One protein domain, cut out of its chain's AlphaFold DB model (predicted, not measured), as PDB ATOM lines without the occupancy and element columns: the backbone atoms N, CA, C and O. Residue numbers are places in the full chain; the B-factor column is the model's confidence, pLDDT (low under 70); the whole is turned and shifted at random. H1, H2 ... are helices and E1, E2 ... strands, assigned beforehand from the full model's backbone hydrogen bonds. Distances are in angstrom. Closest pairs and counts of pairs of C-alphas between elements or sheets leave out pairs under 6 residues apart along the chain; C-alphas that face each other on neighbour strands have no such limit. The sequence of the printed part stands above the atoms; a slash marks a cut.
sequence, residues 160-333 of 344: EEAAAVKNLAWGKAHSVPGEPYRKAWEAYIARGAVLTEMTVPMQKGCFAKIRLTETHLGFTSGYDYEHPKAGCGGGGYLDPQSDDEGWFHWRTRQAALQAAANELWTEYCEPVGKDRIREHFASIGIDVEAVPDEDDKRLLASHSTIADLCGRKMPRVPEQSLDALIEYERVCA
ATOM      1  N   GLU A 160      37.454 -57.135  51.969       93.50
ATOM      2  CA  GLU A 160      36.522 -56.233  52.643       93.50
ATOM      3  C   GLU A 160      35.453 -55.718  51.671       93.50
ATOM      4  O   GLU A 160      34.264 -55.807  51.969       93.50
ATOM      5  N   GLU A 161      35.862 -55.280  50.475       94.94
ATOM      6  CA  GLU A 161      34.942 -54.843  49.416       94.94
ATOM      7  C   GLU A 161      33.998 -55.976  48.997       94.94
ATOM      8  O   GLU A 161      32.788 -55.780  48.929       94.94
ATOM      9  N   ALA A 162      34.519 -57.190  48.800       94.19
ATOM     10  CA  ALA A 162      33.708 -58.353  48.447       94.19
ATOM     11  C   ALA A 162      32.674 -58.687  49.538       94.19
ATOM     12  O   ALA A 162      31.547 -59.085  49.235       94.19
ATOM     13  N   ALA A 163      33.028 -58.513  50.816       93.25
ATOM     14  CA  ALA A 163      32.093 -58.692  51.924       93.25
ATOM     15  C   ALA A 163      30.995 -57.615  51.931       93.25
ATOM     16  O   ALA A 163      29.828 -57.934  52.167       93.25
ATOM     17  N   ALA A 164      31.336 -56.362  51.628       94.25
ATOM     18  CA  ALA A 164      30.366 -55.278  51.531       94.25
ATOM     19  C   ALA A 164      29.428 -55.430  50.327       94.25
ATOM     20  O   ALA A 164      28.214 -55.322  50.478       94.25
ATOM     21  N   VAL A 165      29.964 -55.776  49.158       95.12
ATOM     22  CA  VAL A 165      29.188 -56.101  47.952       95.12
ATOM     23  C   VAL A 165      28.234 -57.269  48.211       95.12
ATOM     24  O   VAL A 165      27.079 -57.258  47.787       95.12
ATOM     25  N   LYS A 166      28.667 -58.265  48.990       94.06
ATOM     26  CA  LYS A 166      27.779 -59.336  49.441       94.06
ATOM     27  C   LYS A 166      26.652 -58.804  50.334       94.06
ATOM     28  O   LYS A 166      25.519 -59.253  50.177       94.06
ATOM     29  N   ASN A 167      26.921 -57.851  51.230       93.31
ATOM     30  CA  ASN A 167      25.871 -57.211  52.030       93.31
ATOM     31  C   ASN A 167      24.874 -56.433  51.161       93.31
ATOM     32  O   ASN A 167      23.672 -56.548  51.392       93.31
ATOM     33  N   LEU A 168      25.344 -55.722  50.129       94.25
ATOM     34  CA  LEU A 168      24.481 -55.100  49.123       94.25
ATOM     35  C   LEU A 168      23.561 -56.141  48.471       94.25
ATOM     36  O   LEU A 168      22.344 -55.972  48.484       94.25
ATOM     37  N   ALA A 169      24.125 -57.238  47.958       94.44
ATOM     38  CA  ALA A 169      23.362 -58.283  47.278       94.44
ATOM     39  C   ALA A 169      22.296 -58.917  48.191       94.44
ATOM     40  O   ALA A 169      21.146 -59.072  47.779       94.44
ATOM     41  N   TRP A 170      22.638 -59.223  49.450       92.75
ATOM     42  CA  TRP A 170      21.669 -59.707  50.442       92.75
ATOM     43  C   TRP A 170      20.566 -58.683  50.719       92.75
ATOM     44  O   TRP A 170      19.392 -59.055  50.719       92.75
ATOM     45  N   GLY A 171      20.931 -57.409  50.900       91.25
ATOM     46  CA  GLY A 171      19.984 -56.320  51.134       91.25
ATOM     47  C   GLY A 171      19.007 -56.121  49.972       91.25
ATOM     48  O   GLY A 171      17.810 -55.962  50.203       91.25
ATOM     49  N   LYS A 172      19.481 -56.202  48.721       92.25
ATOM     50  CA  LYS A 172      18.613 -56.133  47.533       92.25
ATOM     51  C   LYS A 172      17.725 -57.377  47.397       92.25
ATOM     52  O   LYS A 172      16.537 -57.234  47.123       92.25
ATOM     53  N   ALA A 173      18.249 -58.576  47.666       89.50
ATOM     54  CA  ALA A 173      17.483 -59.825  47.579       89.50
ATOM     55  C   ALA A 173      16.324 -59.917  48.594       89.50
ATOM     56  O   ALA A 173      15.315 -60.555  48.306       89.50
ATOM     57  N   HIS A 174      16.453 -59.294  49.773       84.62
ATOM     58  CA  HIS A 174      15.490 -59.455  50.878       84.62
ATOM     59  C   HIS A 174      14.630 -58.206  51.133       84.62
ATOM     60  O   HIS A 174      13.591 -58.313  51.773       84.62
ATOM     61  N   SER A 175      14.991 -57.060  50.536       63.06
ATOM     62  CA  SER A 175      14.115 -55.914  50.234       63.06
ATOM     63  C   SER A 175      13.190 -55.423  51.362       63.06
ATOM     64  O   SER A 175      12.085 -54.949  51.094       63.06
ATOM     65  N   VAL A 176      13.647 -55.432  52.617       64.25
ATOM     66  CA  VAL A 176      13.011 -54.633  53.676       64.25
ATOM     67  C   VAL A 176      13.921 -53.447  54.030       64.25
ATOM     68  O   VAL A 176      15.048 -53.640  54.495       64.25
ATOM     69  N   PRO A 177      13.482 -52.194  53.792       53.97
ATOM     70  CA  PRO A 177      14.207 -51.004  54.232       53.97
ATOM     71  C   PRO A 177      14.524 -51.060  55.734       53.97
ATOM     72  O   PRO A 177      13.667 -51.405  56.543       53.97
ATOM     73  N   GLY A 178      15.760 -50.718  56.110       59.69
ATOM     74  CA  GLY A 178      16.225 -50.746  57.503       59.69
ATOM     75  C   GLY A 178      16.888 -52.054  57.951       59.69
ATOM     76  O   GLY A 178      17.347 -52.128  59.094       59.69
ATOM     77  N   GLU A 179      16.991 -53.053  57.070       78.00
ATOM     78  CA  GLU A 179      17.677 -54.308  57.369       78.00
ATOM     79  C   GLU A 179      19.191 -54.147  57.588       78.00
ATOM     80  O   GLU A 179      19.841 -53.295  56.969       78.00
ATOM     81  N   PRO A 180      19.784 -54.996  58.450       86.06
ATOM     82  CA  PRO A 180      21.186 -54.891  58.852       86.06
ATOM     83  C   PRO A 180      22.157 -54.970  57.669       86.06
ATOM     84  O   PRO A 180      23.212 -54.347  57.708       86.06
ATOM     85  N   TYR A 181      21.795 -55.685  56.601       88.19
ATOM     86  CA  TYR A 181      22.592 -55.790  55.379       88.19
ATOM     87  C   TYR A 181      22.678 -54.478  54.604       88.19
ATOM     88  O   TYR A 181      23.770 -54.069  54.214       88.19
ATOM     89  N   ARG A 182      21.538 -53.800  54.423       87.94
ATOM     90  CA  ARG A 182      21.497 -52.496  53.759       87.94
ATOM     91  C   ARG A 182      22.271 -51.461  54.569       87.94
ATOM     92  O   ARG A 182      23.126 -50.789  54.010       87.94
ATOM     93  N   LYS A 183      22.065 -51.420  55.889       88.88
ATOM     94  CA  LYS A 183      22.816 -50.518  56.777       88.88
ATOM     95  C   LYS A 183      24.317 -50.803  56.777       88.88
ATOM     96  O   LYS A 183      25.108 -49.869  56.800       88.88
ATOM     97  N   ALA A 184      24.717 -52.074  56.731       91.38
ATOM     98  CA  ALA A 184      26.124 -52.455  56.634       91.38
ATOM     99  C   ALA A 184      26.750 -52.021  55.299       91.38
ATOM    100  O   ALA A 184      27.890 -51.564  55.270       91.38
ATOM    101  N   TRP A 185      26.009 -52.134  54.192       93.06
ATOM    102  CA  TRP A 185      26.426 -51.571  52.906       93.06
ATOM    103  C   TRP A 185      26.559 -50.044  52.974       93.06
ATOM    104  O   TRP A 185      27.609 -49.512  52.629       93.06
ATOM    105  N   GLU A 186      25.530 -49.348  53.461       92.56
ATOM    106  CA  GLU A 186      25.494 -47.884  53.555       92.56
ATOM    107  C   GLU A 186      26.618 -47.346  54.451       92.56
ATOM    108  O   GLU A 186      27.343 -46.438  54.056       92.56
ATOM    109  N   ALA A 187      26.838 -47.950  55.621       91.88
ATOM    110  CA  ALA A 187      27.934 -47.584  56.514       91.88
ATOM    111  C   ALA A 187      29.305 -47.825  55.875       91.88
ATOM    112  O   ALA A 187      30.212 -47.009  56.033       91.88
ATOM    113  N   TYR A 188      29.461 -48.926  55.136       94.38
ATOM    114  CA  TYR A 188      30.690 -49.221  54.414       94.38
ATOM    115  C   TYR A 188      30.963 -48.175  53.331       94.38
ATOM    116  O   TYR A 188      32.050 -47.594  53.319       94.38
ATOM    117  N   ILE A 189      29.983 -47.927  52.455       95.44
ATOM    118  CA  ILE A 189      30.128 -47.064  51.280       95.44
ATOM    119  C   ILE A 189      30.209 -45.579  51.641       95.44
ATOM    120  O   ILE A 189      30.922 -44.843  50.968       95.44
ATOM    121  N   ALA A 190      29.594 -45.163  52.754       94.75
ATOM    122  CA  ALA A 190      29.698 -43.810  53.301       94.75
ATOM    123  C   ALA A 190      31.124 -43.425  53.735       94.75
ATOM    124  O   ALA A 190      31.446 -42.238  53.817       94.75
ATOM    125  N   ARG A 191      32.005 -44.395  54.027       92.88
ATOM    126  CA  ARG A 191      33.380 -44.100  54.461       92.88
ATOM    127  C   ARG A 191      34.162 -43.423  53.340       92.88
ATOM    128  O   ARG A 191      34.525 -44.059  52.353       92.88
ATOM    129  N   GLY A 192      34.442 -42.137  53.549       89.56
ATOM    130  CA  GLY A 192      35.138 -41.290  52.582       89.56
ATOM    131  C   GLY A 192      34.265 -40.854  51.406       89.56
ATOM    132  O   GLY A 192      34.814 -40.348  50.434       89.56
ATOM    133  N   ALA A 193      32.943 -41.048  51.475       94.81
ATOM    134  CA  ALA A 193      32.052 -40.632  50.405       94.81
ATOM    135  C   ALA A 193      31.909 -39.105  50.352       94.81
ATOM    136  O   ALA A 193      31.762 -38.450  51.386       94.81
ATOM    137  N   VAL A 194      31.913 -38.541  49.144       95.81
ATOM    138  CA  VAL A 194      31.814 -37.095  48.911       95.81
ATOM    139  C   VAL A 194      30.689 -36.815  47.925       95.81
ATOM    140  O   VAL A 194      30.783 -37.155  46.747       95.81
ATOM    141  N   LEU A 195      29.622 -36.169  48.404       96.31
ATOM    142  CA  LEU A 195      28.528 -35.696  47.560       96.31
ATOM    143  C   LEU A 195      28.911 -34.374  46.886       96.31
ATOM    144  O   LEU A 195      29.264 -33.396  47.543       96.31
ATOM    145  N   THR A 196      28.783 -34.338  45.567       96.44
ATOM    146  CA  THR A 196      28.872 -33.140  44.737       96.44
ATOM    147  C   THR A 196      27.519 -32.899  44.085       96.44
ATOM    148  O   THR A 196      27.023 -33.742  43.336       96.44
ATOM    149  N   GLU A 197      26.935 -31.730  44.336       96.44
ATOM    150  CA  GLU A 197      25.733 -31.283  43.635       96.44
ATOM    151  C   GLU A 197      26.091 -30.219  42.594       96.44
ATOM    152  O   GLU A 197      26.890 -29.318  42.853       96.44
ATOM    153  N   MET A 198      25.484 -30.310  41.412       96.81
ATOM    154  CA  MET A 198      25.636 -29.323  40.347       96.81
ATOM    155  C   MET A 198      24.266 -28.842  39.894       96.81
ATOM    156  O   MET A 198      23.468 -29.615  39.370       96.81
ATOM    157  N   THR A 199      23.989 -27.559  40.103       97.00
ATOM    158  CA  THR A 199      22.733 -26.938  39.675       97.00
ATOM    159  C   THR A 199      22.756 -26.654  38.179       97.00
ATOM    160  O   THR A 199      23.698 -26.046  37.674       97.00
ATOM    161  N   VAL A 200      21.680 -27.032  37.492       96.19
ATOM    162  CA  VAL A 200      21.458 -26.724  36.080       96.19
ATOM    163  C   VAL A 200      20.636 -25.430  35.984       96.19
ATOM    164  O   VAL A 200      19.636 -25.280  36.695       96.19
ATOM    165  N   PRO A 201      21.032 -24.456  35.147       94.75
ATOM    166  CA  PRO A 201      20.326 -23.187  35.022       94.75
ATOM    167  C   PRO A 201      18.956 -23.359  34.341       94.75
ATOM    168  O   PRO A 201      18.854 -23.510  33.125       94.75
ATOM    169  N   MET A 202      17.883 -23.268  35.131       94.31
ATOM    170  CA  MET A 202      16.500 -23.435  34.664       94.31
ATOM    171  C   MET A 202      15.718 -22.112  34.602       94.31
ATOM    172  O   MET A 202      16.212 -21.038  34.949       94.31
ATOM    173  N   GLN A 203      14.485 -22.167  34.087       91.12
ATOM    174  CA  GLN A 203      13.560 -21.032  34.135       91.12
ATOM    175  C   GLN A 203      13.133 -20.713  35.573       91.12
ATOM    176  O   GLN A 203      13.214 -21.549  36.470       91.12
ATOM    177  N   LYS A 204      12.639 -19.490  35.796       91.00
ATOM    178  CA  LYS A 204      12.134 -19.073  37.108       91.00
ATOM    179  C   LYS A 204      10.991 -19.992  37.557       91.00
ATOM    180  O   LYS A 204      10.008 -20.134  36.840       91.00
ATOM    181  N   GLY A 205      11.102 -20.530  38.772       89.12
ATOM    182  CA  GLY A 205      10.120 -21.467  39.330       89.12
ATOM    183  C   GLY A 205      10.371 -22.930  38.957       89.12
ATOM    184  O   GLY A 205       9.598 -23.784  39.371       89.12
ATOM    185  N   CYS A 206      11.446 -23.207  38.217       92.75
ATOM    186  CA  CYS A 206      11.945 -24.547  37.957       92.75
ATOM    187  C   CYS A 206      13.327 -24.709  38.595       92.75
ATOM    188  O   CYS A 206      14.099 -23.755  38.706       92.75
ATOM    189  N   PHE A 207      13.655 -25.937  38.956       94.25
ATOM    190  CA  PHE A 207      14.948 -26.325  39.484       94.25
ATOM    191  C   PHE A 207      15.368 -27.647  38.852       94.25
ATOM    192  O   PHE A 207      14.532 -28.505  38.585       94.25
ATOM    193  N   ALA A 208      16.660 -27.799  38.603       96.44
ATOM    194  CA  ALA A 208      17.256 -29.072  38.249       96.44
ATOM    195  C   ALA A 208      18.671 -29.129  38.830       96.44
ATOM    196  O   ALA A 208      19.396 -28.128  38.826       96.44
ATOM    197  N   LYS A 209      19.071 -30.294  39.328       97.12
ATOM    198  CA  LYS A 209      20.432 -30.573  39.768       97.12
ATOM    199  C   LYS A 209      20.857 -31.984  39.410       97.12
ATOM    200  O   LYS A 209      20.047 -32.903  39.338       97.12
ATOM    201  N   ILE A 210      22.162 -32.135  39.277       97.94
ATOM    202  CA  ILE A 210      22.852 -33.415  39.250       97.94
ATOM    203  C   ILE A 210      23.439 -33.689  40.629       97.94
ATOM    204  O   ILE A 210      23.938 -32.775  41.288       97.94
ATOM    205  N   ARG A 211      23.396 -34.953  41.043       97.00
ATOM    206  CA  ARG A 211      24.017 -35.478  42.257       97.00
ATOM    207  C   ARG A 211      25.033 -36.536  41.869       97.00
ATOM    208  O   ARG A 211      24.674 -37.547  41.274       97.00
ATOM    209  N   LEU A 212      26.284 -36.310  42.237       97.75
ATOM    210  CA  LEU A 212      27.349 -37.297  42.113       97.75
ATOM    211  C   LEU A 212      27.889 -37.596  43.495       97.75
ATOM    212  O   LEU A 212      28.289 -36.665  44.190       97.75
ATOM    213  N   THR A 213      27.964 -38.862  43.876       97.88
ATOM    214  CA  THR A 213      28.690 -39.237  45.089       97.88
ATOM    215  C   THR A 213      29.913 -40.036  44.701       97.88
ATOM    216  O   THR A 213      29.815 -41.131  44.153       97.88
ATOM    217  N   GLU A 214      31.081 -39.472  44.984       97.06
ATOM    218  CA  GLU A 214      32.335 -40.208  44.948       97.06
ATOM    219  C   GLU A 214      32.369 -41.152  46.146       97.06
ATOM    220  O   GLU A 214      32.133 -40.735  47.277       97.06
ATOM    221  N   THR A 215      32.634 -42.427  45.898       95.81
ATOM    222  CA  THR A 215      32.756 -43.484  46.902       95.81
ATOM    223  C   THR A 215      34.081 -44.204  46.682       95.81
ATOM    224  O   THR A 215      34.665 -44.145  45.601       95.81
ATOM    225  N   HIS A 216      34.542 -44.978  47.657       91.19
ATOM    226  CA  HIS A 216      35.761 -45.769  47.465       91.19
ATOM    227  C   HIS A 216      35.595 -46.911  46.434       91.19
ATOM    228  O   HIS A 216      36.592 -47.489  46.006       91.19
ATOM    229  N   LEU A 217      34.361 -47.245  46.015       94.00
ATOM    230  CA  LEU A 217      34.108 -48.231  44.958       94.00
ATOM    231  C   LEU A 217      33.933 -47.616  43.562       94.00
ATOM    232  O   LEU A 217      33.917 -48.364  42.586       94.00
ATOM    233  N   GLY A 218      33.806 -46.295  43.450       96.06
ATOM    234  CA  GLY A 218      33.474 -45.598  42.206       96.06
ATOM    235  C   GLY A 218      32.504 -44.449  42.458       96.06
ATOM    236  O   GLY A 218      32.452 -43.905  43.559       96.06
ATOM    237  N   PHE A 219      31.701 -44.100  41.465       98.00
ATOM    238  CA  PHE A 219      30.793 -42.961  41.509       98.00
ATOM    239  C   PHE A 219      29.345 -43.414  41.366       98.00
ATOM    240  O   PHE A 219      29.030 -44.240  40.508       98.00
ATOM    241  N   THR A 220      28.461 -42.826  42.164       97.94
ATOM    242  CA  THR A 220      27.022 -42.873  41.903       97.94
ATOM    243  C   THR A 220      26.612 -41.654  41.079       97.94
ATOM    244  O   THR A 220      27.176 -40.565  41.212       97.94
ATOM    245  N   SER A 221      25.631 -41.849  40.207       97.75
ATOM    246  CA  SER A 221      24.958 -40.832  39.407       97.75
ATOM    247  C   SER A 221      23.512 -40.684  39.859       97.75
ATOM    248  O   SER A 221      22.850 -41.674  40.186       97.75
ATOM    249  N   GLY A 222      23.016 -39.453  39.862       97.12
ATOM    250  CA  GLY A 222      21.613 -39.154  40.094       97.12
ATOM    251  C   GLY A 222      21.243 -37.740  39.694       97.12
ATOM    252  O   GLY A 222      22.098 -36.886  39.445       97.12
ATOM    253  N   TYR A 223      19.948 -37.477  39.678       97.19
ATOM    254  CA  TYR A 223      19.381 -36.187  39.332       97.19
ATOM    255  C   TYR A 223      18.201 -35.849  40.242       97.19
ATOM    256  O   TYR A 223      17.645 -36.688  40.955       97.19
ATOM    257  N   ASP A 224      17.837 -34.579  40.230       96.25
ATOM    258  CA  ASP A 224      16.629 -34.072  40.859       96.25
ATOM    259  C   ASP A 224      16.136 -32.889  40.051       96.25
ATOM    260  O   ASP A 224      16.930 -32.013  39.698       96.25
ATOM    261  N   TYR A 225      14.847 -32.834  39.762       95.88
ATOM    262  CA  TYR A 225      14.250 -31.653  39.177       95.88
ATOM    263  C   TYR A 225      12.863 -31.397  39.741       95.88
ATOM    264  O   TYR A 225      12.086 -32.299  40.050       95.88
ATOM    265  N   GLU A 226      12.530 -30.116  39.788       92.88
ATOM    266  CA  GLU A 226      11.216 -29.628  40.151       92.88
ATOM    267  C   GLU A 226      10.757 -28.625  39.094       92.88
ATOM    268  O   GLU A 226      11.477 -27.709  38.691       92.88
ATOM    269  N   HIS A 227       9.544 -28.823  38.603       90.31
ATOM    270  CA  HIS A 227       8.858 -27.967  37.651       90.31
ATOM    271  C   HIS A 227       7.420 -27.758  38.170       90.31
ATOM    272  O   HIS A 227       6.854 -28.674  38.767       90.31
ATOM    273  N   PRO A 228       6.748 -26.617  37.911       88.56
ATOM    274  CA  PRO A 228       5.417 -26.327  38.471       88.56
ATOM    275  C   PRO A 228       4.330 -27.389  38.237       88.56
ATOM    276  O   PRO A 228       3.300 -27.387  38.904       88.56
ATOM    277  N   LYS A 229       4.528 -28.265  37.247       88.50
ATOM    278  CA  LYS A 229       3.601 -29.347  36.883       88.50
ATOM    279  C   LYS A 229       4.070 -30.747  37.290       88.50
ATOM    280  O   LYS A 229       3.266 -31.669  37.223       88.50
ATOM    281  N   ALA A 230       5.349 -30.923  37.615       89.12
ATOM    282  CA  ALA A 230       5.950 -32.231  37.861       89.12
ATOM    283  C   ALA A 230       7.310 -32.080  38.549       89.12
ATOM    284  O   ALA A 230       8.054 -31.157  38.242       89.12
ATOM    285  N   GLY A 231       7.669 -33.034  39.395       89.88
ATOM    286  CA  GLY A 231       9.029 -33.194  39.896       89.88
ATOM    287  C   GLY A 231       9.406 -34.664  39.853       89.88
ATOM    288  O   GLY A 231       8.532 -35.526  39.975       89.88
ATOM    289  N   CYS A 232      10.684 -34.938  39.639       92.56
ATOM    290  CA  CYS A 232      11.229 -36.285  39.687       92.56
ATOM    291  C   CYS A 232      12.679 -36.219  40.154       92.56
ATOM    292  O   CYS A 232      13.402 -35.273  39.846       92.56
ATOM    293  N   GLY A 233      13.106 -37.251  40.863       91.44
ATOM    294  CA  GLY A 233      14.491 -37.435  41.246       91.44
ATOM    295  C   GLY A 233      14.798 -38.918  41.333       91.44
ATOM    296  O   GLY A 233      13.952 -39.719  41.737       91.44
ATOM    297  N   GLY A 234      16.015 -39.272  40.949       89.50
ATOM    298  CA  GLY A 234      16.486 -40.647  40.910       89.50
ATOM    299  C   GLY A 234      17.985 -40.710  41.158       89.50
ATOM    300  O   GLY A 234      18.720 -39.789  40.806       89.50
ATOM    301  N   GLY A 235      18.425 -41.797  41.789       89.25
ATOM    302  CA  GLY A 235      19.840 -42.092  41.989       89.25
ATOM    303  C   GLY A 235      20.606 -41.105  42.879       89.25
ATOM    304  O   GLY A 235      20.045 -40.289  43.617       89.25
ATOM    305  N   GLY A 236      21.931 -41.205  42.790       87.81
ATOM    306  CA  GLY A 236      22.891 -40.465  43.600       87.81
ATOM    307  C   GLY A 236      23.014 -41.014  45.021       87.81
ATOM    308  O   GLY A 236      22.514 -42.089  45.355       87.81
ATOM    309  N   TYR A 237      23.688 -40.251  45.879       92.50
ATOM    310  CA  TYR A 237      23.965 -40.641  47.261       92.50
ATOM    311  C   TYR A 237      24.734 -41.971  47.344       92.50
ATOM    312  O   TYR A 237      25.711 -42.177  46.631       92.50
ATOM    313  N   LEU A 238      24.333 -42.860  48.251       93.38
ATOM    314  CA  LEU A 238      25.031 -44.112  48.548       93.38
ATOM    315  C   LEU A 238      24.438 -45.323  47.814       93.38
ATOM    316  O   LEU A 238      24.915 -46.446  47.995       93.38
ATOM    317  N   ASP A 239      23.381 -45.111  47.028       91.44
ATOM    318  CA  ASP A 239      22.704 -46.183  46.315       91.44
ATOM    319  C   ASP A 239      23.362 -46.408  44.936       91.44
ATOM    320  O   ASP A 239      23.496 -45.462  44.150       91.44
ATOM    321  N   PRO A 240      23.770 -47.652  44.620       95.88
ATOM    322  CA  PRO A 240      24.284 -47.987  43.300       95.88
ATOM    323  C   PRO A 240      23.199 -47.875  42.227       95.88
ATOM    324  O   PRO A 240      22.004 -47.994  42.513       95.88
ATOM    325  N   GLN A 241      23.632 -47.704  40.981       96.81
ATOM    326  CA  GLN A 241      22.789 -47.735  39.790       96.81
ATOM    327  C   GLN A 241      22.366 -49.176  39.503       96.81
ATOM    328  O   GLN A 241      23.004 -50.121  39.977       96.81
ATOM    329  N   SER A 242      21.297 -49.346  38.727       96.00
ATOM    330  CA  SER A 242      20.836 -50.660  38.286       96.00
ATOM    331  C   SER A 242      20.472 -50.664  36.811       96.00
ATOM    332  O   SER A 242      19.817 -49.733  36.348       96.00
ATOM    333  N   ASP A 243      20.814 -51.741  36.122       95.81
ATOM    334  CA  ASP A 243      20.440 -52.026  34.736       95.81
ATOM    335  C   ASP A 243      19.960 -53.482  34.596       95.81
ATOM    336  O   ASP A 243      19.543 -54.098  35.581       95.81
ATOM    337  N   ASP A 244      19.997 -54.028  33.381       96.25
ATOM    338  CA  ASP A 244      19.602 -55.405  33.081       96.25
ATOM    339  C   ASP A 244      20.624 -56.460  33.547       96.25
ATOM    340  O   ASP A 244      20.271 -57.637  33.662       96.25
ATOM    341  N   GLU A 245      21.870 -56.080  33.856       96.38
ATOM    342  CA  GLU A 245      22.899 -57.000  34.352       96.38
ATOM    343  C   GLU A 245      22.894 -57.090  35.877       96.38
ATOM    344  O   GLU A 245      23.048 -58.177  36.455       96.38
ATOM    345  N   GLY A 246      22.691 -55.960  36.554       97.00
ATOM    346  CA  GLY A 246      22.681 -55.915  38.005       97.00
ATOM    347  C   GLY A 246      22.811 -54.517  38.581       97.00
ATOM    348  O   GLY A 246      22.250 -53.553  38.077       97.00
ATOM    349  N   TRP A 247      23.527 -54.437  39.699       97.31
ATOM    350  CA  TRP A 247      23.837 -53.197  40.399       97.31
ATOM    351  C   TRP A 247      25.296 -52.830  40.184       97.31
ATOM    352  O   TRP A 247      26.173 -53.678  40.373       97.31
ATOM    353  N   PHE A 248      25.566 -51.573  39.851       97.56
ATOM    354  CA  PHE A 248      26.901 -51.101  39.499       97.56
ATOM    355  C   PHE A 248      27.172 -49.687  40.023       97.56
ATOM    356  O   PHE A 248      26.251 -48.956  40.380       97.56
ATOM    357  N   HIS A 249      28.453 -49.321  40.073       97.50
ATOM    358  CA  HIS A 249      28.915 -47.931  40.174       97.50
ATOM    359  C   HIS A 249      29.634 -47.545  38.884       97.50
ATOM    360  O   HIS A 249      30.217 -48.397  38.215       97.50
ATOM    361  N   TRP A 250      29.676 -46.256  38.572       97.50
ATOM    362  CA  TRP A 250      30.519 -45.742  37.499       97.50
ATOM    363  C   TRP A 250      31.984 -45.714  37.934       97.50
ATOM    364  O   TRP A 250      32.315 -45.324  39.054       97.50
ATOM    365  N   ARG A 251      32.890 -46.105  37.044       95.19
ATOM    366  CA  ARG A 251      34.338 -46.106  37.298       95.19
ATOM    367  C   ARG A 251      34.918 -44.706  37.290       95.19
ATOM    368  O   ARG A 251      35.849 -44.420  38.040       95.19
ATOM    369  N   THR A 252      34.379 -43.841  36.438       96.69
ATOM    370  CA  THR A 252      34.881 -42.486  36.251       96.69
ATOM    371  C   THR A 252      33.825 -41.463  36.633       96.69
ATOM    372  O   THR A 252      32.623 -41.653  36.435       96.69
ATOM    373  N   ARG A 253      34.292 -40.322  37.151       97.00
ATOM    374  CA  ARG A 253      33.433 -39.162  37.406       97.00
ATOM    375  C   ARG A 253      32.731 -38.694  36.130       97.00
ATOM    376  O   ARG A 253      31.583 -38.271  36.198       97.00
ATOM    377  N   GLN A 254      33.424 -38.762  34.990       97.25
ATOM    378  CA  GLN A 254      32.887 -38.336  33.700       97.25
ATOM    379  C   GLN A 254      31.710 -39.216  33.269       97.25
ATOM    380  O   GLN A 254      30.671 -38.671  32.916       97.25
ATOM    381  N   ALA A 255      31.832 -40.544  33.372       97.50
ATOM    382  CA  ALA A 255      30.742 -41.465  33.054       97.50
ATOM    383  C   ALA A 255      29.536 -41.270  33.983       97.50
ATOM    384  O   ALA A 255      28.406 -41.175  33.513       97.50
ATOM    385  N   ALA A 256      29.769 -41.095  35.290       98.00
ATOM    386  CA  ALA A 256      28.693 -40.806  36.239       98.00
ATOM    387  C   ALA A 256      27.966 -39.496  35.921       98.00
ATOM    388  O   ALA A 256      26.743 -39.404  36.024       98.00
ATOM    389  N   LEU A 257      28.725 -38.471  35.531       97.81
ATOM    390  CA  LEU A 257      28.167 -37.177  35.178       97.81
ATOM    391  C   LEU A 257      27.371 -37.232  33.872       97.81
ATOM    392  O   LEU A 257      26.275 -36.681  33.805       97.81
ATOM    393  N   GLN A 258      27.904 -37.933  32.876       98.31
ATOM    394  CA  GLN A 258      27.253 -38.208  31.601       98.31
ATOM    395  C   GLN A 258      25.933 -38.973  31.806       98.31
ATOM    396  O   GLN A 258      24.902 -38.548  31.292       98.31
ATOM    397  N   ALA A 259      25.934 -40.025  32.634       98.06
ATOM    398  CA  ALA A 259      24.734 -40.781  32.999       98.06
ATOM    399  C   ALA A 259      23.669 -39.894  33.649       98.06
ATOM    400  O   ALA A 259      22.522 -39.862  33.212       98.06
ATOM    401  N   ALA A 260      24.057 -39.124  34.669       98.00
ATOM    402  CA  ALA A 260      23.125 -38.262  35.385       98.00
ATOM    403  C   ALA A 260      22.526 -37.173  34.476       98.00
ATOM    404  O   ALA A 260      21.346 -36.843  34.593       98.00
ATOM    405  N   ALA A 261      23.334 -36.613  33.570       98.00
ATOM    406  CA  ALA A 261      22.885 -35.620  32.602       98.00
ATOM    407  C   ALA A 261      21.909 -36.218  31.576       98.00
ATOM    408  O   ALA A 261      20.890 -35.594  31.275       98.00
ATOM    409  N   ASN A 262      22.191 -37.432  31.087       97.94
ATOM    410  CA  ASN A 262      21.313 -38.177  30.188       97.94
ATOM    411  C   ASN A 262      19.965 -38.509  30.846       97.94
ATOM    412  O   ASN A 262      18.918 -38.233  30.256       97.94
ATOM    413  N   GLU A 263      19.972 -39.021  32.080       96.94
ATOM    414  CA  GLU A 263      18.747 -39.321  32.830       96.94
ATOM    415  C   GLU A 263      17.915 -38.057  33.074       96.94
ATOM    416  O   GLU A 263      16.730 -38.024  32.738       96.94
ATOM    417  N   LEU A 264      18.542 -36.980  33.570       97.31
ATOM    418  CA  LEU A 264      17.867 -35.701  33.787       97.31
ATOM    419  C   LEU A 264      17.216 -35.190  32.497       97.31
ATOM    420  O   LEU A 264      16.055 -34.786  32.508       97.31
ATOM    421  N   TRP A 265      17.951 -35.192  31.383       97.50
ATOM    422  CA  TRP A 265      17.439 -34.731  30.093       97.50
ATOM    423  C   TRP A 265      16.308 -35.619  29.558       97.50
ATOM    424  O   TRP A 265      15.335 -35.115  28.990       97.50
ATOM    425  N   THR A 266      16.411 -36.933  29.744       96.19
ATOM    426  CA  THR A 266      15.401 -37.903  29.305       96.19
ATOM    427  C   THR A 266      14.090 -37.701  30.057       96.19
ATOM    428  O   THR A 266      13.038 -37.584  29.421       96.19
ATOM    429  N   GLU A 267      14.174 -37.561  31.378       95.12
ATOM    430  CA  GLU A 267      13.036 -37.490  32.299       95.12
ATOM    431  C   GLU A 267      12.388 -36.099  32.355       95.12
ATOM    432  O   GLU A 267      11.194 -35.969  32.634       95.12
ATOM    433  N   TYR A 268      13.129 -35.035  32.029       94.69
ATOM    434  CA  TYR A 268      12.569 -33.686  32.032       94.69
ATOM    435  C   TYR A 268      11.428 -33.542  31.014       94.69
ATOM    436  O   TYR A 268      11.602 -33.746  29.819       94.69
ATOM    437  N   CYS A 269      10.235 -33.147  31.446       89.88
ATOM    438  CA  CYS A 269       9.052 -33.256  30.587       89.88
ATOM    439  C   CYS A 269       8.849 -32.100  29.586       89.88
ATOM    440  O   CYS A 269       8.123 -32.265  28.604       89.88
ATOM    441  N   GLU A 270       9.449 -30.926  29.808       92.50
ATOM    442  CA  GLU A 270       9.226 -29.738  28.971       92.50
ATOM    443  C   GLU A 270      10.313 -29.580  27.884       92.50
ATOM    444  O   GLU A 270      11.494 -29.492  28.227       92.50
ATOM    445  N   PRO A 271       9.948 -29.435  26.590       93.69
ATOM    446  CA  PRO A 271      10.919 -29.293  25.498       93.69
ATOM    447  C   PRO A 271      11.905 -28.132  25.678       93.69
ATOM    448  O   PRO A 271      13.106 -28.309  25.510       93.69
ATOM    449  N   VAL A 272      11.420 -26.960  26.103       93.25
ATOM    450  CA  VAL A 272      12.277 -25.778  26.314       93.25
ATOM    451  C   VAL A 272      13.285 -26.013  27.443       93.25
ATOM    452  O   VAL A 272      14.414 -25.529  27.384       93.25
ATOM    453  N   GLY A 273      12.896 -26.754  28.482       93.75
ATOM    454  CA  GLY A 273      13.814 -27.150  29.544       93.75
ATOM    455  C   GLY A 273      14.831 -28.187  29.078       93.75
ATOM    456  O   GLY A 273      16.003 -28.060  29.419       93.75
ATOM    457  N   LYS A 274      14.425 -29.150  28.237       96.06
ATOM    458  CA  LYS A 274      15.345 -30.116  27.615       96.06
ATOM    459  C   LYS A 274      16.432 -29.431  26.793       96.06
ATOM    460  O   LYS A 274      17.597 -29.793  26.929       96.06
ATOM    461  N   ASP A 275      16.079 -28.429  25.991       96.69
ATOM    462  CA  ASP A 275      17.062 -27.686  25.197       96.69
ATOM    463  C   ASP A 275      18.055 -26.933  26.095       96.69
ATOM    464  O   ASP A 275      19.256 -26.995  25.859       96.69
ATOM    465  N   ARG A 276      17.588 -26.326  27.194       96.31
ATOM    466  CA  ARG A 276      18.472 -25.684  28.184       96.31
ATOM    467  C   ARG A 276      19.410 -26.664  28.876       96.31
ATOM    468  O   ARG A 276      20.577 -26.344  29.084       96.31
ATOM    469  N   ILE A 277      18.901 -27.840  29.245       97.38
ATOM    470  CA  ILE A 277      19.709 -28.919  29.818       97.38
ATOM    471  C   ILE A 277      20.793 -29.314  28.806       97.38
ATOM    472  O   ILE A 277      21.973 -29.301  29.151       97.38
ATOM    473  N   ARG A 278      20.416 -29.565  27.544       97.94
ATOM    474  CA  ARG A 278      21.353 -29.902  26.463       97.94
ATOM    475  C   ARG A 278      22.415 -28.815  26.274       97.94
ATOM    476  O   ARG A 278      23.599 -29.128  26.282       97.94
ATOM    477  N   GLU A 279      22.018 -27.550  26.148       97.88
ATOM    478  CA  GLU A 279      22.936 -26.410  25.982       97.88
ATOM    479  C   GLU A 279      23.910 -26.271  27.159       97.88
ATOM    480  O   GLU A 279      25.107 -26.049  26.959       97.88
ATOM    481  N   HIS A 280      23.418 -26.433  28.390       97.62
ATOM    482  CA  HIS A 280      24.248 -26.358  29.586       97.62
ATOM    483  C   HIS A 280      25.321 -27.450  29.602       97.62
ATOM    484  O   HIS A 280      26.499 -27.145  29.789       97.62
ATOM    485  N   PHE A 281      24.945 -28.705  29.363       98.06
ATOM    486  CA  PHE A 281      25.892 -29.820  29.370       98.06
ATOM    487  C   PHE A 281      26.842 -29.790  28.170       98.06
ATOM    488  O   PHE A 281      28.044 -30.000  28.344       98.06
ATOM    489  N   ALA A 282      26.363 -29.385  26.992       97.88
ATOM    490  CA  ALA A 282      27.221 -29.167  25.832       97.88
ATOM    491  C   ALA A 282      28.312 -28.118  26.120       97.88
ATOM    492  O   ALA A 282      29.459 -28.289  25.707       97.88
ATOM    493  N   SER A 283      28.000 -27.068  26.897       97.62
ATOM    494  CA  SER A 283      28.977 -26.035  27.281       97.62
ATOM    495  C   SER A 283      30.133 -26.545  28.153       97.62
ATOM    496  O   SER A 283      31.185 -25.908  28.204       97.62
ATOM    497  N   ILE A 284      29.964 -27.702  28.803       96.62
ATOM    498  CA  ILE A 284      30.998 -28.378  29.600       96.62
ATOM    499  C   ILE A 284      31.505 -29.672  28.941       96.62
ATOM    500  O   ILE A 284      32.179 -30.466  29.591       96.62
ATOM    501  N   GLY A 285      31.214 -29.870  27.649       97.06
ATOM    502  CA  GLY A 285      31.710 -31.002  26.862       97.06
ATOM    503  C   GLY A 285      30.977 -32.323  27.108       97.06
ATOM    504  O   GLY A 285      31.577 -33.381  26.948       97.06
ATOM    505  N   ILE A 286      29.710 -32.269  27.520       97.81
ATOM    506  CA  ILE A 286      28.865 -33.436  27.801       97.81
ATOM    507  C   ILE A 286      27.722 -33.473  26.794       97.81
ATOM    508  O   ILE A 286      26.936 -32.530  26.701       97.81
ATOM    509  N   ASP A 287      27.622 -34.572  26.053       97.81
ATOM    510  CA  ASP A 287      26.527 -34.803  25.115       97.81
ATOM    511  C   ASP A 287      25.416 -35.585  25.809       97.81
ATOM    512  O   ASP A 287      25.493 -36.801  25.904       97.81
ATOM    513  N   VAL A 288      24.376 -34.910  26.297       97.56
ATOM    514  CA  VAL A 288      23.290 -35.543  27.073       97.56
ATOM    515  C   VAL A 288      22.542 -36.658  26.339       97.56
ATOM    516  O   VAL A 288      21.833 -37.418  26.988       97.56
ATOM    517  N   GLU A 289      22.664 -36.770  25.017       97.31
ATOM    518  CA  GLU A 289      22.026 -37.842  24.241       97.31
ATOM    519  C   GLU A 289      22.864 -39.129  24.238       97.31
ATOM    520  O   GLU A 289      22.325 -40.213  24.017       97.31
ATOM    521  N   ALA A 290      24.157 -39.027  24.550       96.88
ATOM    522  CA  ALA A 290      25.050 -40.165  24.673       96.88
ATOM    523  C   ALA A 290      24.863 -40.888  26.018       96.88
ATOM    524  O   ALA A 290      24.869 -40.279  27.096       96.88
ATOM    525  N   VAL A 291      24.755 -42.212  25.945       94.75
ATOM    526  CA  VAL A 291      24.813 -43.107  27.107       94.75
ATOM    527  C   VAL A 291      26.285 -43.470  27.351       94.75
ATOM    528  O   VAL A 291      26.998 -43.707  26.374       94.75
ATOM    529  N   PRO A 292      26.775 -43.480  28.605       95.06
ATOM    530  CA  PRO A 292      28.142 -43.915  28.889       95.06
ATOM    531  C   PRO A 292      28.384 -45.375  28.488       95.06
ATOM    532  O   PRO A 292      27.444 -46.166  28.421       95.06
ATOM    533  N   ASP A 293      29.652 -45.725  28.272       94.50
ATOM    534  CA  ASP A 293      30.055 -47.077  27.885       94.50
ATOM    535  C   ASP A 293      29.807 -48.092  29.021       94.50
ATOM    536  O   ASP A 293      29.902 -47.776  30.211       94.50
ATOM    537  N   GLU A 294      29.530 -49.338  28.653       93.50
ATOM    538  CA  GLU A 294      29.462 -50.475  29.570       93.50
ATOM    539  C   GLU A 294      30.817 -50.719  30.253       93.50
ATOM    540  O   GLU A 294      30.873 -51.047  31.441       93.50
ATOM    541  N   ASP A 295      31.926 -50.453  29.555       94.00
ATOM    542  CA  ASP A 295      33.282 -50.568  30.109       94.00
ATOM    543  C   ASP A 295      33.560 -49.568  31.247       94.00
ATOM    544  O   ASP A 295      34.455 -49.787  32.080       94.00
ATOM    545  N   ASP A 296      32.768 -48.494  31.340       95.44
ATOM    546  CA  ASP A 296      32.801 -47.544  32.451       95.44
ATOM    547  C   ASP A 296      32.036 -48.041  33.683       95.44
ATOM    548  O   ASP A 296      32.106 -47.411  34.745       95.44
ATOM    549  N   LYS A 297      31.335 -49.178  33.609       95.81
ATOM    550  CA  LYS A 297      30.616 -49.751  34.749       95.81
ATOM    551  C   LYS A 297      31.518 -50.652  35.581       95.81
ATOM    552  O   LYS A 297      32.287 -51.494  35.110       95.81
ATOM    553  N   ARG A 298      31.420 -50.505  36.898       95.44
ATOM    554  CA  ARG A 298      31.938 -51.464  37.874       95.44
ATOM    555  C   ARG A 298      30.759 -52.250  38.423       95.44
ATOM    556  O   ARG A 298      30.110 -51.806  39.372       95.44
ATOM    557  N   LEU A 299      30.500 -53.413  37.828       96.19
ATOM    558  CA  LEU A 299      29.470 -54.328  38.309       96.19
ATOM    559  C   LEU A 299      29.781 -54.746  39.753       96.19
ATOM    560  O   LEU A 299      30.856 -55.267  40.055       96.19
ATOM    561  N   LEU A 300      28.834 -54.492  40.652       96.19
ATOM    562  CA  LEU A 300      28.921 -54.854  42.061       96.19
ATOM    563  C   LEU A 300      28.233 -56.198  42.287       96.19
ATOM    564  O   LEU A 300      28.843 -57.134  42.788       96.19
ATOM    565  N   ALA A 301      26.967 -56.314  41.891       95.75
ATOM    566  CA  ALA A 301      26.184 -57.529  42.089       95.75
ATOM    567  C   ALA A 301      25.279 -57.782  40.887       95.75
ATOM    568  O   ALA A 301      24.420 -56.958  40.589       95.75
ATOM    569  N   SER A 302      25.431 -58.938  40.238       96.69
ATOM    570  CA  SER A 302      24.549 -59.330  39.139       96.69
ATOM    571  C   SER A 302      23.154 -59.717  39.638       96.69
ATOM    572  O   SER A 302      22.993 -60.219  40.758       96.69
ATOM    573  N   HIS A 303      22.141 -59.583  38.782       95.50
ATOM    574  CA  HIS A 303      20.794 -60.087  39.077       95.50
ATOM    575  C   HIS A 303      20.777 -61.595  39.311       95.50
ATOM    576  O   HIS A 303      20.035 -62.059  40.172       95.50
ATOM    577  N   SER A 304      21.630 -62.359  38.620       94.12
ATOM    578  CA  SER A 304      21.782 -63.799  38.865       94.12
ATOM    579  C   SER A 304      22.276 -64.090  40.284       94.12
ATOM    580  O   SER A 304      21.709 -64.935  40.971       94.12
ATOM    581  N   THR A 305      23.258 -63.324  40.772       93.75
ATOM    582  CA  THR A 305      23.755 -63.443  42.149       93.75
ATOM    583  C   THR A 305      22.650 -63.122  43.150       93.75
ATOM    584  O   THR A 305      22.489 -63.828  44.140       93.75
ATOM    585  N   ILE A 306      21.867 -62.072  42.905       93.25
ATOM    586  CA  ILE A 306      20.768 -61.662  43.790       93.25
ATOM    587  C   ILE A 306      19.656 -62.717  43.795       93.25
ATOM    588  O   ILE A 306      19.201 -63.114  44.867       93.25
ATOM    589  N   ALA A 307      19.264 -63.224  42.625       91.94
ATOM    590  CA  ALA A 307      18.258 -64.272  42.484       91.94
ATOM    591  C   ALA A 307      18.669 -65.566  43.201       91.94
ATOM    592  O   ALA A 307      17.841 -66.184  43.866       91.94
ATOM    593  N   ASP A 308      19.949 -65.933  43.148       92.50
ATOM    594  CA  ASP A 308      20.481 -67.087  43.875       92.50
ATOM    595  C   ASP A 308      20.396 -66.926  45.396       92.50
ATOM    596  O   ASP A 308      20.312 -67.924  46.120       92.50
ATOM    597  N   LEU A 309      20.460 -65.690  45.898       90.81
ATOM    598  CA  LEU A 309      20.309 -65.384  47.319       90.81
ATOM    599  C   LEU A 309      18.840 -65.370  47.752       90.81
ATOM    600  O   LEU A 309      18.566 -65.650  48.922       90.81
ATOM    601  N   CYS A 310      17.904 -65.095  46.841       87.19
ATOM    602  CA  CYS A 310      16.475 -65.148  47.131       87.19
ATOM    603  C   CYS A 310      16.083 -66.547  47.636       87.19
ATOM    604  O   CYS A 310      16.312 -67.565  46.988       87.19
ATOM    605  N   GLY A 311      15.488 -66.609  48.829       81.00
ATOM    606  CA  GLY A 311      15.066 -67.869  49.454       81.00
ATOM    607  C   GLY A 311      16.158 -68.592  50.250       81.00
ATOM    608  O   GLY A 311      15.869 -69.597  50.904       81.00
ATOM    609  N   ARG A 312      17.396 -68.082  50.275       88.69
ATOM    610  CA  ARG A 312      18.410 -68.562  51.220       88.69
ATOM    611  C   ARG A 312      18.168 -67.959  52.600       88.69
ATOM    612  O   ARG A 312      17.747 -66.818  52.749       88.69
ATOM    613  N   LYS A 313      18.493 -68.721  53.645       86.25
ATOM    614  CA  LYS A 313      18.454 -68.201  55.014       86.25
ATOM    615  C   LYS A 313      19.514 -67.111  55.171       86.25
ATOM    616  O   LYS A 313      20.700 -67.389  54.982       86.25
ATOM    617  N   MET A 314      19.087 -65.912  55.563       82.88
ATOM    618  CA  MET A 314      19.995 -64.801  55.837       82.88
ATOM    619  C   MET A 314      21.032 -65.188  56.903       82.88
ATOM    620  O   MET A 314      20.649 -65.645  57.989       82.88
ATOM    621  N   PRO A 315      22.341 -65.012  56.634       85.81
ATOM    622  CA  PRO A 315      23.350 -65.132  57.672       85.81
ATOM    623  C   PRO A 315      23.150 -64.067  58.762       85.81
ATOM    624  O   PRO A 315      22.336 -63.148  58.649       85.81
ATOM    625  N   ARG A 316      23.897 -64.178  59.859       84.44
ATOM    626  CA  ARG A 316      23.958 -63.100  60.847       84.44
ATOM    627  C   ARG A 316      24.999 -62.081  60.391       84.44
ATOM    628  O   ARG A 316      26.150 -62.457  60.182       84.44
ATOM    629  N   VAL A 317      24.607 -60.816  60.284       82.12
ATOM    630  CA  VAL A 317      25.551 -59.706  60.088       82.12
ATOM    631  C   VAL A 317      26.073 -59.285  61.459       82.12
ATOM    632  O   VAL A 317      25.262 -59.115  62.375       82.12
ATOM    633  N   PRO A 318      27.395 -59.150  61.646       77.75
ATOM    634  CA  PRO A 318      27.936 -58.467  62.812       77.75
ATOM    635  C   PRO A 318      27.358 -57.054  62.906       77.75
ATOM    636  O   PRO A 318      27.140 -56.404  61.887       77.75
ATOM    637  N   GLU A 319      27.121 -56.575  64.121       79.94
ATOM    638  CA  GLU A 319      26.735 -55.181  64.320       79.94
ATOM    639  C   GLU A 319      27.876 -54.281  63.829       79.94
ATOM    640  O   GLU A 319      29.030 -54.453  64.226       79.94
ATOM    641  N   GLN A 320      27.562 -53.380  62.900       79.56
ATOM    642  CA  GLN A 320      28.512 -52.416  62.358       79.56
ATOM    643  C   GLN A 320      28.218 -51.041  62.946       79.56
ATOM    644  O   GLN A 320      27.056 -50.680  63.131       79.56
ATOM    645  N   SER A 321      29.273 -50.271  63.221       82.62
ATOM    646  CA  SER A 321      29.106 -48.858  63.557       82.62
ATOM    647  C   SER A 321      28.462 -48.126  62.376       82.62
ATOM    648  O   SER A 321      28.846 -48.328  61.224       82.62
ATOM    649  N   LEU A 322      27.490 -47.266  62.684       87.25
ATOM    650  CA  LEU A 322      26.829 -46.383  61.724       87.25
ATOM    651  C   LEU A 322      27.430 -44.971  61.732       87.25
ATOM    652  O   LEU A 322      26.902 -44.091  61.061       87.25
ATOM    653  N   ASP A 323      28.531 -44.739  62.455       88.25
ATOM    654  CA  ASP A 323      29.113 -43.401  62.635       88.25
ATOM    655  C   ASP A 323      29.488 -42.758  61.295       88.25
ATOM    656  O   ASP A 323      29.260 -41.569  61.093       88.25
ATOM    657  N   ALA A 324      30.011 -43.551  60.353       85.19
ATOM    658  CA  ALA A 324      30.352 -43.074  59.014       85.19
ATOM    659  C   ALA A 324      29.116 -42.652  58.207       85.19
ATOM    660  O   ALA A 324      29.165 -41.649  57.500       85.19
ATOM    661  N   LEU A 325      28.011 -43.395  58.331       87.56
ATOM    662  CA  LEU A 325      26.748 -43.056  57.679       87.56
ATOM    663  C   LEU A 325      26.160 -41.774  58.276       87.56
ATOM    664  O   LEU A 325      25.820 -40.860  57.536       87.56
ATOM    665  N   ILE A 326      26.127 -41.673  59.606       88.00
ATOM    666  CA  ILE A 326      25.645 -40.484  60.324       88.00
ATOM    667  C   ILE A 326      26.483 -39.254  59.955       88.00
ATOM    668  O   ILE A 326      25.939 -38.178  59.712       88.00
ATOM    669  N   GLU A 327      27.808 -39.398  59.896       88.12
ATOM    670  CA  GLU A 327      28.704 -38.311  59.504       88.12
ATOM    671  C   GLU A 327      28.476 -37.887  58.052       88.12
ATOM    672  O   GLU A 327      28.380 -36.692  57.776       88.12
ATOM    673  N   TYR A 328      28.331 -38.848  57.136       90.44
ATOM    674  CA  TYR A 328      28.007 -38.572  55.741       90.44
ATOM    675  C   TYR A 328      26.670 -37.829  55.608       90.44
ATOM    676  O   TYR A 328      26.610 -36.786  54.955       90.44
ATOM    677  N   GLU A 329      25.612 -38.311  56.263       90.75
ATOM    678  CA  GLU A 329      24.290 -37.678  56.247       90.75
ATOM    679  C   GLU A 329      24.337 -36.254  56.810       90.75
ATOM    680  O   GLU A 329      23.727 -35.345  56.246       90.75
ATOM    681  N   ARG A 330      25.100 -36.041  57.888       90.50
ATOM    682  CA  ARG A 330      25.314 -34.724  58.496       90.50
ATOM    683  C   ARG A 330      26.031 -33.770  57.544       90.50
ATOM    684  O   ARG A 330      25.598 -32.631  57.389       90.50
ATOM    685  N   VAL A 331      27.125 -34.211  56.919       88.69
ATOM    686  CA  VAL A 331      27.923 -33.394  55.986       88.69
ATOM    687  C   VAL A 331      27.126 -33.054  54.727       88.69
ATOM    688  O   VAL A 331      27.218 -31.934  54.229       88.69
ATOM    689  N   CYS A 332      26.299 -33.985  54.252       86.94
ATOM    690  CA  CYS A 332      25.442 -33.791  53.085       86.94
ATOM    691  C   CYS A 332      24.121 -33.065  53.402       86.94
ATOM    692  O   CYS A 332      23.295 -32.913  52.506       86.94
ATOM    693  N   ALA A 333      23.901 -32.643  54.655       88.06
ATOM    694  CA  ALA A 333      22.655 -32.035  55.134       88.06
ATOM    695  C   ALA A 333      21.390 -32.879  54.846       88.06
ATOM    696  O   ALA A 333      20.299 -32.350  54.644       88.06
TER     697      ALA A 333
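Overview. This is residues 160 to 333 of the 344 residues of an uncharacterized protein of Methylorubrum zatmanii (UniProt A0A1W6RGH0). A twisted sheet of four strands, E1 to E4, has H3 packed over one face, with H4 beside H3; toward one end of the long axis a second group holds the two-stranded ribbon E5 and E6 and the helices H1, H2 and H5. After a long link the last helix, H6, comes back to pack on H2. The 174 printed residues hold six named helices and six named strands, in the order H1 H2 E1 E2 E3 E4 E5 H3 H4 E6 H5 H6, class mixed. Both sheets, ordered E1 - E2 - E3 - E4 and E5 - E6, are antiparallel. The whole is compact, with a radius of gyration of the C-alphas of 17.2 A, yet elongated, spanning 52 by 33 by 29 A.

Along the chain. H1, residues 160 to 174, begins at C-alpha 160 (36.522, -56.233, 52.643) and is 21.4 A long. H2 is residues 180 to 190. E1 is residues 194 to 200, E2 207 to 215 at 25.8 A, E3 218 to 227 at 30.6 A, E4 230 to 235 and E5 246 to 250. H3, residues 253 to 267, is 21.1 A long, and H4 is residues 271 to 282. E6 is residues 297 to 302, H5 303 to 309, and H6 323 to 331, ending at C-alpha 331 (27.923, -33.394, 55.986).

Arrangement. E1 E2 E3 E4 form a meander, each strand the antiparallel neighbour of the one before: N 196 and O 212 are 2.7 A apart, N 209 and O 224 2.8 A, N 225 and O 232 2.8 A. H3 is on this sheet at a height of 7.9 A, making two layers, a helix on one face of a sheet; the C-alphas of Ser 221 and Ala 256 are closest, 4.9 A. H3 and H4, a helical hairpin, touch through residues 261 to 266 of H3 alone, at a shallow tilt of 11 degrees, opposite ways; Trp 265 and Lys 274 have the closest C-alphas, 5.6 A. In the pair E5 and E6, N 247 and O 301 are 2.8 A apart. H1 and H2, a helical hairpin, touch at a steep tilt of 45 degrees, closest at the C-alphas of Gly 171 and Arg 182, 4.9 A. H1 touches H5 with residues 169 to 173 alone, about perpendicular at 82 degrees, closest at the C-alphas of Ala 173 and Ile 306, 5.3 A. H2 and H6 touch, with the C-alphas of Ala 187 and Leu 325 closest, 4.8 A. In each of the six helices every O i to N i+4 pair is within hydrogen-bond range.

Size, cuts and confidence. The C-alphas of Lys 204 and Lys 313 are the farthest apart, 52.7 A. The printed part has no cut. The links H4 to E6 and H5 to H6 are long. Mean pLDDT of the printed part is 92.5; residues 175 to 178 are under 70.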